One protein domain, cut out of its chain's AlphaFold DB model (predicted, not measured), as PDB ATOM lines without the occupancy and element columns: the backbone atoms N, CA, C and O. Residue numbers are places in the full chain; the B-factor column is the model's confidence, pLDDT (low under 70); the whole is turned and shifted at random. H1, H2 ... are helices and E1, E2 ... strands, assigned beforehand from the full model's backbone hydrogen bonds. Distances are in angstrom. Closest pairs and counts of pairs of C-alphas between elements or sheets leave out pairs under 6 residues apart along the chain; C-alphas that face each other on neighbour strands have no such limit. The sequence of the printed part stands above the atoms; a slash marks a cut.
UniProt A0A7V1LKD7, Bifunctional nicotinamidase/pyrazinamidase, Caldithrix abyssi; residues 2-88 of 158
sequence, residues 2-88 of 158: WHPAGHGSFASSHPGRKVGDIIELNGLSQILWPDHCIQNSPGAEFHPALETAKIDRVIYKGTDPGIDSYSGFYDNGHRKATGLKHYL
ATOM      1  N   TRP A   2     144.503 121.212 169.418       98.62
ATOM      2  CA  TRP A   2     144.030 122.195 168.441       98.62
ATOM      3  C   TRP A   2     144.103 121.636 167.014       98.62
ATOM      4  O   TRP A   2     144.873 122.102 166.168       98.62
ATOM      5  N   HIS A   3     143.314 120.600 166.756       98.75
ATOM      6  CA  HIS A   3     143.403 119.802 165.536       98.75
ATOM      7  C   HIS A   3     142.641 120.427 164.365       98.75
ATOM      8  O   HIS A   3     141.484 120.819 164.537       98.75
ATOM      9  N   PRO A   4     143.218 120.513 163.153       98.50
ATOM     10  CA  PRO A   4     142.442 120.872 161.970       98.50
ATOM     11  C   PRO A   4     141.293 119.874 161.743       98.50
ATOM     12  O   PRO A   4     141.375 118.707 162.122       98.50
ATOM     13  N   ALA A   5     140.214 120.320 161.097       98.25
ATOM     14  CA  ALA A   5     139.159 119.403 160.666       98.25
ATOM     15  C   ALA A   5     139.744 118.339 159.717       98.25
ATOM     16  O   ALA A   5     140.522 118.673 158.823       98.25
ATOM     17  N   GLY A   6     139.381 117.069 159.920       98.00
ATOM     18  CA  GLY A   6     139.953 115.953 159.158       98.00
ATOM     19  C   GLY A   6     141.404 115.617 159.523       98.00
ATOM     20  O   GLY A   6     142.127 115.065 158.697       98.00
ATOM     21  N   HIS A   7     141.857 115.963 160.735       98.75
ATOM     22  CA  HIS A   7     143.179 115.573 161.228       98.75
ATOM     23  C   HIS A   7     143.377 114.049 161.136       98.75
ATOM     24  O   HIS A   7     142.447 113.265 161.343       98.75
ATOM     25  N   GLY A   8     144.601 113.619 160.823       98.25
ATOM     26  CA  GLY A   8     144.930 112.218 160.570       98.25
ATOM     27  C   GLY A   8     144.782 111.299 161.784       98.25
ATOM     28  O   GLY A   8     144.693 110.088 161.606       98.25
ATOM     29  N   SER A   9     144.706 111.841 163.003       98.50
ATOM     30  CA  SER A   9     144.382 111.049 164.199       98.50
ATOM     31  C   SER A   9     142.890 110.724 164.336       98.50
ATOM     32  O   SER A   9     142.535 109.919 165.191       98.50
ATOM     33  N   PHE A  10     142.003 111.304 163.523       98.75
ATOM     34  CA  PHE A  10     140.565 111.069 163.637       98.75
ATOM     35  C   PHE A  10     140.120 109.852 162.836       98.75
ATOM     36  O   PHE A  10     140.419 109.735 161.650       98.75
ATOM     37  N   ALA A  11     139.322 108.978 163.450       98.62
ATOM     38  CA  ALA A  11     138.736 107.823 162.776       98.62
ATOM     39  C   ALA A  11     137.868 108.218 161.566       98.62
ATOM     40  O   ALA A  11     137.845 107.499 160.569       98.62
ATOM     41  N   SER A  12     137.197 109.375 161.619       98.38
ATOM     42  CA  SER A  12     136.378 109.903 160.517       98.38
ATOM     43  C   SER A  12     137.180 110.203 159.243       98.38
ATOM     44  O   SER A  12     136.622 110.154 158.146       98.38
ATOM     45  N   SER A  13     138.488 110.447 159.373       98.31
ATOM     46  CA  SER A  13     139.403 110.728 158.262       98.31
ATOM     47  C   SER A  13     139.842 109.463 157.512       98.31
ATOM     48  O   SER A  13     140.491 109.566 156.471       98.31
ATOM     49  N   HIS A  14     139.489 108.268 158.008       98.12
ATOM     50  CA  HIS A  14     139.932 106.980 157.463       98.12
ATOM     51  C   HIS A  14     138.738 106.056 157.173       98.12
ATOM     52  O   HIS A  14     138.278 105.335 158.063       98.12
ATOM     53  N   PRO A  15     138.225 106.025 155.928       97.31
ATOM     54  CA  PRO A  15     137.082 105.191 155.568       97.31
ATOM     55  C   PRO A  15     137.269 103.714 155.943       97.31
ATOM     56  O   PRO A  15     138.255 103.080 155.575       97.31
ATOM     57  N   GLY A  16     136.296 103.156 156.667       97.25
ATOM     58  CA  GLY A  16     136.308 101.757 157.112       97.25
ATOM     59  C   GLY A  16     137.092 101.486 158.400       97.25
ATOM     60  O   GLY A  16     137.073 100.350 158.875       97.25
ATOM     61  N   ARG A  17     137.741 102.499 158.987       97.88
ATOM     62  CA  ARG A  17     138.379 102.412 160.306       97.88
ATOM     63  C   ARG A  17     137.437 102.834 161.429       97.88
ATOM     64  O   ARG A  17     136.394 103.447 161.197       97.88
ATOM     65  N   LYS A  18     137.804 102.481 162.658       97.88
ATOM     66  CA  LYS A  18     137.052 102.770 163.881       97.88
ATOM     67  C   LYS A  18     137.942 103.441 164.922       97.88
ATOM     68  O   LYS A  18     139.164 103.340 164.880       97.88
ATOM     69  N   VAL A  19     137.304 104.109 165.880       97.69
ATOM     70  CA  VAL A  19     137.981 104.608 167.083       97.69
ATOM     71  C   VAL A  19     138.658 103.438 167.801       97.69
ATOM     72  O   VAL A  19     138.037 102.389 167.979       97.69
ATOM     73  N   GLY A  20     139.916 103.625 168.193       96.19
ATOM     74  CA  GLY A  20     140.769 102.610 168.809       96.19
ATOM     75  C   GLY A  20     141.606 101.793 167.820       96.19
ATOM     76  O   GLY A  20     142.548 101.129 168.252       96.19
ATOM     77  N   ASP A  21     141.329 101.852 166.511       97.69
ATOM     78  CA  ASP A  21     142.193 101.206 165.518       97.69
ATOM     79  C   ASP A  21     143.588 101.848 165.533       97.69
ATOM     80  O   ASP A  21     143.724 103.071 165.613       97.69
ATOM     81  N   ILE A  22     144.624 101.020 165.396       97.94
ATOM     82  CA  ILE A  22     146.006 101.475 165.225       97.94
ATOM     83  C   ILE A  22     146.349 101.453 163.737       97.94
ATOM     84  O   ILE A  22     146.171 100.438 163.054       97.94
ATOM     85  N   ILE A  23     146.852 102.575 163.232       98.06
ATOM     86  CA  ILE A  23     147.286 102.742 161.845       98.06
ATOM     87  C   ILE A  23     148.725 103.250 161.777       98.06
ATOM     88  O   ILE A  23     149.285 103.703 162.772       98.06
ATOM     89  N   GLU A  24     149.308 103.210 160.583       98.12
ATOM     90  CA  GLU A  24     150.490 104.009 160.277       98.12
ATOM     91  C   GLU A  24     150.039 105.363 159.715       98.12
ATOM     92  O   GLU A  24     149.256 105.415 158.766       98.12
ATOM     93  N   LEU A  25     150.520 106.453 160.310       97.44
ATOM     94  CA  LEU A  25     150.303 107.816 159.845       97.44
ATOM     95  C   LEU A  25     151.662 108.506 159.714       97.44
ATOM     96  O   LEU A  25     152.344 108.755 160.708       97.44
ATOM     97  N   ASN A  26     152.067 108.801 158.476       95.81
ATOM     98  CA  ASN A  26     153.349 109.434 158.159       95.81
ATOM     99  C   ASN A  26     154.551 108.759 158.845       95.81
ATOM    100  O   ASN A  26     155.414 109.435 159.416       95.81
ATOM    101  N   GLY A  27     154.613 107.429 158.809       96.88
ATOM    102  CA  GLY A  27     155.692 106.627 159.383       96.88
ATOM    103  C   GLY A  27     155.639 106.448 160.902       96.88
ATOM    104  O   GLY A  27     156.628 106.002 161.478       96.88
ATOM    105  N   LEU A  28     154.537 106.816 161.564       97.38
ATOM    106  CA  LEU A  28     154.345 106.656 163.008       97.38
ATOM    107  C   LEU A  28     153.117 105.795 163.301       97.38
ATOM    108  O   LEU A  28     152.127 105.846 162.575       97.38
ATOM    109  N   SER A  29     153.172 105.029 164.390       97.69
ATOM    110  CA  SER A  29     151.997 104.333 164.918       97.69
ATOM    111  C   SER A  29     151.017 105.352 165.506       97.69
ATOM    112  O   SER A  29     151.407 106.160 166.348       97.69
ATOM    113  N   GLN A  30     149.756 105.314 165.076       98.25
ATOM    114  CA  GLN A  30     148.711 106.249 165.488       98.25
ATOM    115  C   GLN A  30     147.448 105.495 165.904       98.25
ATOM    116  O   GLN A  30     146.889 104.738 165.114       98.25
ATOM    117  N   ILE A  31     146.967 105.758 167.120       97.75
ATOM    118  CA  ILE A  31     145.627 105.349 167.562       97.75
ATOM    119  C   ILE A  31     144.611 106.322 166.967       97.75
ATOM    120  O   ILE A  31     144.801 107.537 167.038       97.75
ATOM    121  N   LEU A  32     143.531 105.806 166.390       98.50
ATOM    122  CA  LEU A  32     142.451 106.637 165.878       98.50
ATOM    123  C   LEU A  32     141.478 107.039 166.987       98.50
ATOM    124  O   LEU A  32     140.913 106.197 167.684       98.50
ATOM    125  N   TRP A  33     141.242 108.338 167.109       98.50
ATOM    126  CA  TRP A  33     140.353 108.959 168.084       98.50
ATOM    127  C   TRP A  33     139.039 109.405 167.432       98.50
ATOM    128  O   TRP A  33     138.970 109.539 166.207       98.50
ATOM    129  N   PRO A  34     137.976 109.663 168.212       98.38
ATOM    130  CA  PRO A  34     136.856 110.455 167.717       98.38
ATOM    131  C   PRO A  34     137.342 111.841 167.286       98.38
ATOM    132  O   PRO A  34     138.378 112.308 167.755       98.38
ATOM    133  N   ASP A  35     136.576 112.537 166.458       98.69
ATOM    134  CA  ASP A  35     136.785 113.961 166.206       98.69
ATOM    135  C   ASP A  35     136.714 114.734 167.528       98.69
ATOM    136  O   ASP A  35     135.720 114.662 168.254       98.69
ATOM    137  N   HIS A  36     137.776 115.464 167.857       98.50
ATOM    138  CA  HIS A  36     137.872 116.202 169.113       98.50
ATOM    139  C   HIS A  36     138.760 117.432 168.960       98.50
ATOM    140  O   HIS A  36     139.615 117.489 168.078       98.50
ATOM    141  N   CYS A  37     138.542 118.428 169.821       98.50
ATOM    142  CA  CYS A  37     139.339 119.655 169.884       98.50
ATOM    143  C   CYS A  37     139.637 120.284 168.508       98.50
ATOM    144  O   CYS A  37     140.752 120.749 168.254       98.50
ATOM    145  N   ILE A  38     138.629 120.300 167.627       98.81
ATOM    146  CA  ILE A  38     138.742 120.871 166.285       98.81
ATOM    147  C   ILE A  38     138.925 122.388 166.389       98.81
ATOM    148  O   ILE A  38     138.188 123.050 167.125       98.81
ATOM    149  N   GLN A  39     139.869 122.947 165.631       98.69
ATOM    150  CA  GLN A  39     140.170 124.382 165.647       98.69
ATOM    151  C   GLN A  39     138.911 125.234 165.472       98.69
ATOM    152  O   GLN A  39     138.122 125.027 164.550       98.69
ATOM    153  N   ASN A  40     138.768 126.235 166.339       97.75
ATOM    154  CA  ASN A  40     137.652 127.187 166.357       97.75
ATOM    155  C   ASN A  40     136.271 126.546 166.599       97.75
ATOM    156  O   ASN A  40     135.251 127.148 166.266       97.75
ATOM    157  N   SER A  41     136.224 125.336 167.163       98.38
ATOM    158  CA  SER A  41     134.978 124.698 167.595       98.38
ATOM    159  C   SER A  41     134.808 124.788 169.116       98.38
ATOM    160  O   SER A  41     135.812 124.829 169.833       98.38
ATOM    161  N   PRO A  42     133.566 124.704 169.635       98.12
ATOM    162  CA  PRO A  42     133.325 124.647 171.079       98.12
ATOM    163  C   PRO A  42     134.079 123.507 171.782       98.12
ATOM    164  O   PRO A  42     134.495 123.644 172.925       98.12
ATOM    165  N   GLY A  43     134.308 122.380 171.093       97.38
ATOM    166  CA  GLY A  43     135.038 121.234 171.646       97.38
ATOM    167  C   GLY A  43     136.540 121.470 171.854       97.38
ATOM    168  O   GLY A  43     137.216 120.608 172.411       97.38
ATOM    169  N   ALA A  44     137.076 122.598 171.382       98.19
ATOM    170  CA  ALA A  44     138.472 122.984 171.564       98.19
ATOM    171  C   ALA A  44     138.661 124.124 172.578       98.19
ATOM    172  O   ALA A  44     139.794 124.511 172.865       98.19
ATOM    173  N   GLU A  45     137.569 124.670 173.114       98.12
ATOM    174  CA  GLU A  45     137.617 125.683 174.162       98.12
ATOM    175  C   GLU A  45     138.033 125.067 175.504       98.12
ATOM    176  O   GLU A  45     137.871 123.868 175.755       98.12
ATOM    177  N   PHE A  46     138.568 125.897 176.402       98.25
ATOM    178  CA  PHE A  46     138.754 125.479 177.786       98.25
ATOM    179  C   PHE A  46     137.397 125.196 178.435       98.25
ATOM    180  O   PHE A  46     136.411 125.881 178.169       98.25
ATOM    181  N   HIS A  47     137.357 124.217 179.341       97.38
ATOM    182  CA  HIS A  47     136.155 123.963 180.129       97.38
ATOM    183  C   HIS A  47     135.743 125.247 180.882       97.38
ATOM    184  O   HIS A  47     136.606 125.871 181.502       97.38
ATOM    185  N   PRO A  48     134.453 125.635 180.912       96.94
ATOM    186  CA  PRO A  48     134.013 126.937 181.438       96.94
ATOM    187  C   PRO A  48     134.293 127.151 182.933       96.94
ATOM    188  O   PRO A  48     134.283 128.280 183.408       96.94
ATOM    189  N   ALA A  49     134.538 126.074 183.683       97.12
ATOM    190  CA  ALA A  49     134.935 126.144 185.092       97.12
ATOM    191  C   ALA A  49     136.443 126.393 185.308       97.12
ATOM    192  O   ALA A  49     136.869 126.547 186.451       97.12
ATOM    193  N   LEU A  50     137.263 126.383 184.250       96.69
ATOM    194  CA  LEU A  50     138.683 126.701 184.356       96.69
ATOM    195  C   LEU A  50     138.855 128.215 184.510       96.69
ATOM    196  O   LEU A  50     138.454 128.984 183.637       96.69
ATOM    197  N   GLU A  51     139.502 128.640 185.591       96.31
ATOM    198  CA  GLU A  51     139.848 130.047 185.784       96.31
ATOM    199  C   GLU A  51     141.021 130.432 184.873       96.31
ATOM    200  O   GLU A  51     142.178 130.098 185.138       96.31
ATOM    201  N   THR A  52     140.718 131.124 183.775       96.44
ATOM    202  CA  THR A  52     141.696 131.424 182.722       96.44
ATOM    203  C   THR A  52     142.478 132.712 182.959       96.44
ATOM    204  O   THR A  52     143.513 132.904 182.324       96.44
ATOM    205  N   ALA A  53     142.074 133.571 183.906       97.00
ATOM    206  CA  ALA A  53     142.747 134.852 184.142       97.00
ATOM    207  C   ALA A  53     144.204 134.712 184.621       97.00
ATOM    208  O   ALA A  53     144.977 135.663 184.526       97.00
ATOM    209  N   LYS A  54     144.588 133.538 185.142       94.88
ATOM    210  CA  LYS A  54     145.954 133.232 185.602       94.88
ATOM    211  C   LYS A  54     146.828 132.554 184.540       94.88
ATOM    212  O   LYS A  54     147.944 132.154 184.851       94.88
ATOM    213  N   ILE A  55     146.330 132.372 183.317       97.69
ATOM    214  CA  ILE A  55     147.087 131.730 182.239       97.69
ATOM    215  C   ILE A  55     147.968 132.776 181.549       97.69
ATOM    216  O   ILE A  55     147.473 133.629 180.818       97.69
ATOM    217  N   ASP A  56     149.287 132.669 181.721       97.31
ATOM    218  CA  ASP A  56     150.252 133.546 181.043       97.31
ATOM    219  C   ASP A  56     150.450 133.195 179.562       97.31
ATOM    220  O   ASP A  56     150.766 134.053 178.732       97.31
ATOM    221  N   ARG A  57     150.329 131.907 179.217       97.69
ATOM    222  CA  ARG A  57     150.606 131.408 177.870       97.69
ATOM    223  C   ARG A  57     149.772 130.180 177.542       97.69
ATOM    224  O   ARG A  57     149.725 129.226 178.309       97.69
ATOM    225  N   VAL A  58     149.201 130.187 176.340       98.31
ATOM    226  CA  VAL A  58     148.583 129.016 175.714       98.31
ATOM    227  C   VAL A  58     149.520 128.494 174.630       98.31
ATOM    228  O   VAL A  58     149.960 129.256 173.765       98.31
ATOM    229  N   ILE A  59     149.837 127.201 174.687       98.31
ATOM    230  CA  ILE A  59     150.579 126.484 173.648       98.31
ATOM    231  C   ILE A  59     149.616 125.512 172.974       98.31
ATOM    232  O   ILE A  59     149.036 124.644 173.626       98.31
ATOM    233  N   TYR A  60     149.444 125.666 171.664       98.31
ATOM    234  CA  TYR A  60     148.638 124.754 170.861       98.31
ATOM    235  C   TYR A  60     149.500 123.614 170.321       98.31
ATOM    236  O   TYR A  60     150.604 123.837 169.824       98.31
ATOM    237  N   LYS A  61     148.960 122.398 170.387       98.56
ATOM    238  CA  LYS A  61     149.579 121.160 169.904       98.56
ATOM    239  C   LYS A  61     148.599 120.388 169.012       98.56
ATOM    240  O   LYS A  61     147.397 120.657 169.058       98.56
ATOM    241  N   GLY A  62     149.122 119.490 168.177       98.00
ATOM    242  CA  GLY A  62     148.326 118.691 167.232       98.00
ATOM    243  C   GLY A  62     147.809 119.491 166.032       98.00
ATOM    244  O   GLY A  62     146.754 119.193 165.486       98.00
ATOM    245  N   THR A  63     148.512 120.564 165.658       98.00
ATOM    246  CA  THR A  63     148.066 121.513 164.622       98.00
ATOM    247  C   THR A  63     148.405 121.083 163.194       98.00
ATOM    248  O   THR A  63     147.871 121.659 162.248       98.00
ATOM    249  N   ASP A  64     149.282 120.094 163.028       97.88
ATOM    250  CA  ASP A  64     149.656 119.537 161.729       97.88
ATOM    251  C   ASP A  64     148.688 118.402 161.355       97.88
ATOM    252  O   ASP A  64     148.536 117.476 162.139       97.88
ATOM    253  N   PRO A  65     148.031 118.421 160.182       97.75
ATOM    254  CA  PRO A  65     147.043 117.403 159.816       97.75
ATOM    255  C   PRO A  65     147.612 115.981 159.705       97.75
ATOM    256  O   PRO A  65     146.847 115.020 159.764       97.75
ATOM    257  N   GLY A  66     148.920 115.836 159.497       97.50
ATOM    258  CA  GLY A  66     149.577 114.561 159.249       97.50
ATOM    259  C   GLY A  66     150.304 113.974 160.456       97.50
ATOM    260  O   GLY A  66     150.881 112.893 160.329       97.50
ATOM    261  N   ILE A  67     150.348 114.658 161.596       97.75
ATOM    262  CA  ILE A  67     151.063 114.158 162.767       97.75
ATOM    263  C   ILE A  67     150.425 114.658 164.057       97.75
ATOM    264  O   ILE A  67     150.258 115.854 164.286       97.75
ATOM    265  N   ASP A  68     150.092 113.706 164.921       97.75
ATOM    266  CA  ASP A  68     149.521 113.990 166.226       97.75
ATOM    267  C   ASP A  68     150.599 114.443 167.225       97.75
ATOM    268  O   ASP A  68     151.801 114.275 167.008       97.75
ATOM    269  N   SER A  69     150.176 115.045 168.331       97.88
ATOM    270  CA  SER A  69     151.068 115.593 169.351       97.88
ATOM    271  C   SER A  69     150.422 115.459 170.719       97.88
ATOM    272  O   SER A  69     149.613 116.287 171.140       97.88
ATOM    273  N   TYR A  70     150.787 114.405 171.442       98.44
ATOM    274  CA  TYR A  70     150.360 114.226 172.826       98.44
ATOM    275  C   TYR A  70     151.122 115.159 173.759       98.44
ATOM    276  O   TYR A  70     150.512 115.809 174.609       98.44
ATOM    277  N   SER A  71     152.436 115.263 173.581       98.75
ATOM    278  CA  SER A  71     153.283 116.112 174.409       98.75
ATOM    279  C   SER A  71     153.027 117.600 174.183       98.75
ATOM    280  O   SER A  71     152.842 118.066 173.061       98.75
ATOM    281  N   GLY A  72     153.095 118.381 175.260       98.56
ATOM    282  CA  GLY A  72     153.166 119.835 175.194       98.56
ATOM    283  C   GLY A  72     154.473 120.366 174.598       98.56
ATOM    284  O   GLY A  72     154.523 121.555 174.300       98.56
ATOM    285  N   PHE A  73     155.509 119.539 174.416       98.75
ATOM    286  CA  PHE A  73     156.830 119.941 173.912       98.75
ATOM    287  C   PHE A  73     157.026 119.672 172.419       98.75
ATOM    288  O   PHE A  73     157.545 120.542 171.711       98.75
ATOM    289  N   TYR A  74     156.582 118.509 171.939       98.69
ATOM    290  CA  TYR A  74     156.842 118.029 170.582       98.69
ATOM    291  C   TYR A  74     155.630 117.320 169.969       98.69
ATOM    292  O   TYR A  74     154.710 116.881 170.663       98.69
ATOM    293  N   ASP A  75     155.628 117.190 168.643       98.44
ATOM    294  CA  ASP A  75     154.796 116.182 167.984       98.44
ATOM    295  C   ASP A  75     155.257 114.750 168.314       98.44
ATOM    296  O   ASP A  75     156.371 114.534 168.790       98.44
ATOM    297  N   ASN A  76     154.403 113.756 168.054       98.00
ATOM    298  CA  ASN A  76     154.653 112.354 168.412       98.00
ATOM    299  C   ASN A  76     155.883 111.745 167.713       98.00
ATOM    300  O   ASN A  76     156.350 110.680 168.109       98.00
ATOM    301  N   GLY A  77     156.400 112.388 166.663       97.50
ATOM    302  CA  GLY A  77     157.621 111.984 165.971       97.50
ATOM    303  C   GLY A  77     158.850 112.793 166.368       97.50
ATOM    304  O   GLY A  77     159.898 112.599 165.752       97.50
ATOM    305  N   HIS A  78     158.722 113.725 167.319       98.00
ATOM    306  CA  HIS A  78     159.735 114.717 167.679       98.00
ATOM    307  C   HIS A  78     160.287 115.475 166.456       98.00
ATOM    308  O   HIS A  78     161.452 115.869 166.417       98.00
ATOM    309  N   ARG A  79     159.452 115.678 165.427       97.25
ATOM    310  CA  ARG A  79     159.845 116.342 164.171       97.25
ATOM    311  C   ARG A  79     159.771 117.857 164.301       97.25
ATOM    312  O   ARG A  79     160.560 118.574 163.687       97.25
ATOM    313  N   LYS A  80     158.830 118.346 165.107       96.75
ATOM    314  CA  LYS A  80     158.569 119.760 165.344       96.75
ATOM    315  C   LYS A  80     158.315 120.024 166.825       96.75
ATOM    316  O   LYS A  80     157.545 119.330 167.484       96.75
ATOM    317  N   ALA A  81     158.938 121.087 167.326       97.94
ATOM    318  CA  ALA A  81     158.674 121.625 168.653       97.94
ATOM    319  C   ALA A  81     157.414 122.503 168.661       97.94
ATOM    320  O   ALA A  81     157.145 123.242 167.712       97.94
ATOM    321  N   THR A  82     156.685 122.489 169.773       98.31
ATOM    322  CA  THR A  82     155.518 123.360 170.014       98.31
ATOM    323  C   THR A  82     155.914 124.792 170.391       98.31
ATOM    324  O   THR A  82     155.097 125.710 170.325       98.31
ATOM    325  N   GLY A  83     157.166 124.984 170.822       98.12
ATOM    326  CA  GLY A  83     157.678 126.232 171.390       98.12
ATOM    327  C   GLY A  83     157.578 126.326 172.918       98.12
ATOM    328  O   GLY A  83     158.067 127.305 173.480       98.12
ATOM    329  N   LEU A  84     157.008 125.323 173.604       98.62
ATOM    330  CA  LEU A  84     156.898 125.322 175.070       98.62
ATOM    331  C   LEU A  84     158.269 125.416 175.752       98.62
ATOM    332  O   LEU A  84     158.457 126.278 176.607       98.62
ATOM    333  N   LYS A  85     159.241 124.593 175.334       98.38
ATOM    334  CA  LYS A  85     160.608 124.623 175.884       98.38
ATOM    335  C   LYS A  85     161.219 126.019 175.814       98.38
ATOM    336  O   LYS A  85     161.682 126.538 176.819       98.38
ATOM    337  N   HIS A  86     161.177 126.627 174.630       98.25
ATOM    338  CA  HIS A  86     161.739 127.954 174.399       98.25
ATOM    339  C   HIS A  86     161.124 128.991 175.344       98.25
ATOM    340  O   HIS A  86     161.848 129.718 176.013       98.25
ATOM    341  N   TYR A  87     159.794 128.996 175.465       98.62
ATOM    342  CA  TYR A  87     159.093 129.887 176.386       98.62
ATOM    343  C   TYR A  87     159.514 129.675 177.851       98.62
ATOM    344  O   TYR A  87     159.739 130.642 178.578       98.62
ATOM    345  N   LEU A  88     159.635 128.421 178.295       98.56
ATOM    346  CA  LEU A  88     160.046 128.091 179.663       98.56
ATOM    347  C   LEU A  88     161.503 128.492 179.943       98.56
ATOM    348  O   LEU A  88     161.795 129.027 181.015       98.56
TER     349      LEU A  88
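Overview. This is residues 2 to 88 of the 158 residues of the protein "Bifunctional nicotinamidase/pyrazinamidase" of Caldithrix abyssi (UniProt A0A7V1LKD7). What is the picture? There is little regular structure: winding loops, with the small hairpin E1 and E2 toward one end, H1 toward the other, and residues 47 to 56 sticking out. How large is it? The printed part has 87 residues, 13 in named elements, E1, E2, H1 in order: one antiparallel sheet, E1 - E2, class mixed. It is only just compact, close to loose, radius of gyration of the C-alphas 14.1 A, spanning 43 by 28 by 17 A.

Along the chain. Where are the strands? E1, residues 22 to 25, begins at C-alpha 22 (146.006, 101.475, 165.225) and spans 9.4 A; E2, residues 28 to 31, spans 9.9 A. The helix? H1, residues 84 to 88, spans 6.2 A, ending at C-alpha 88 (160.046, 128.091, 179.663).

Arrangement. How do E1 and E2 pair? This hairpin is antiparallel at 139 degrees; C-alphas 22 and 31 face each other at 4.5 A, and N 23 and O 30 are within hydrogen-bond range at 2.9 A. And H1? It is apart from E1, and its O i to N i+4 pair is within hydrogen-bond range.

Size, cuts and confidence. Which link is long? E2 to H1, 52 residues. Any cut or low pLDDT? The printed part has no cut, and no printed residue is under 70.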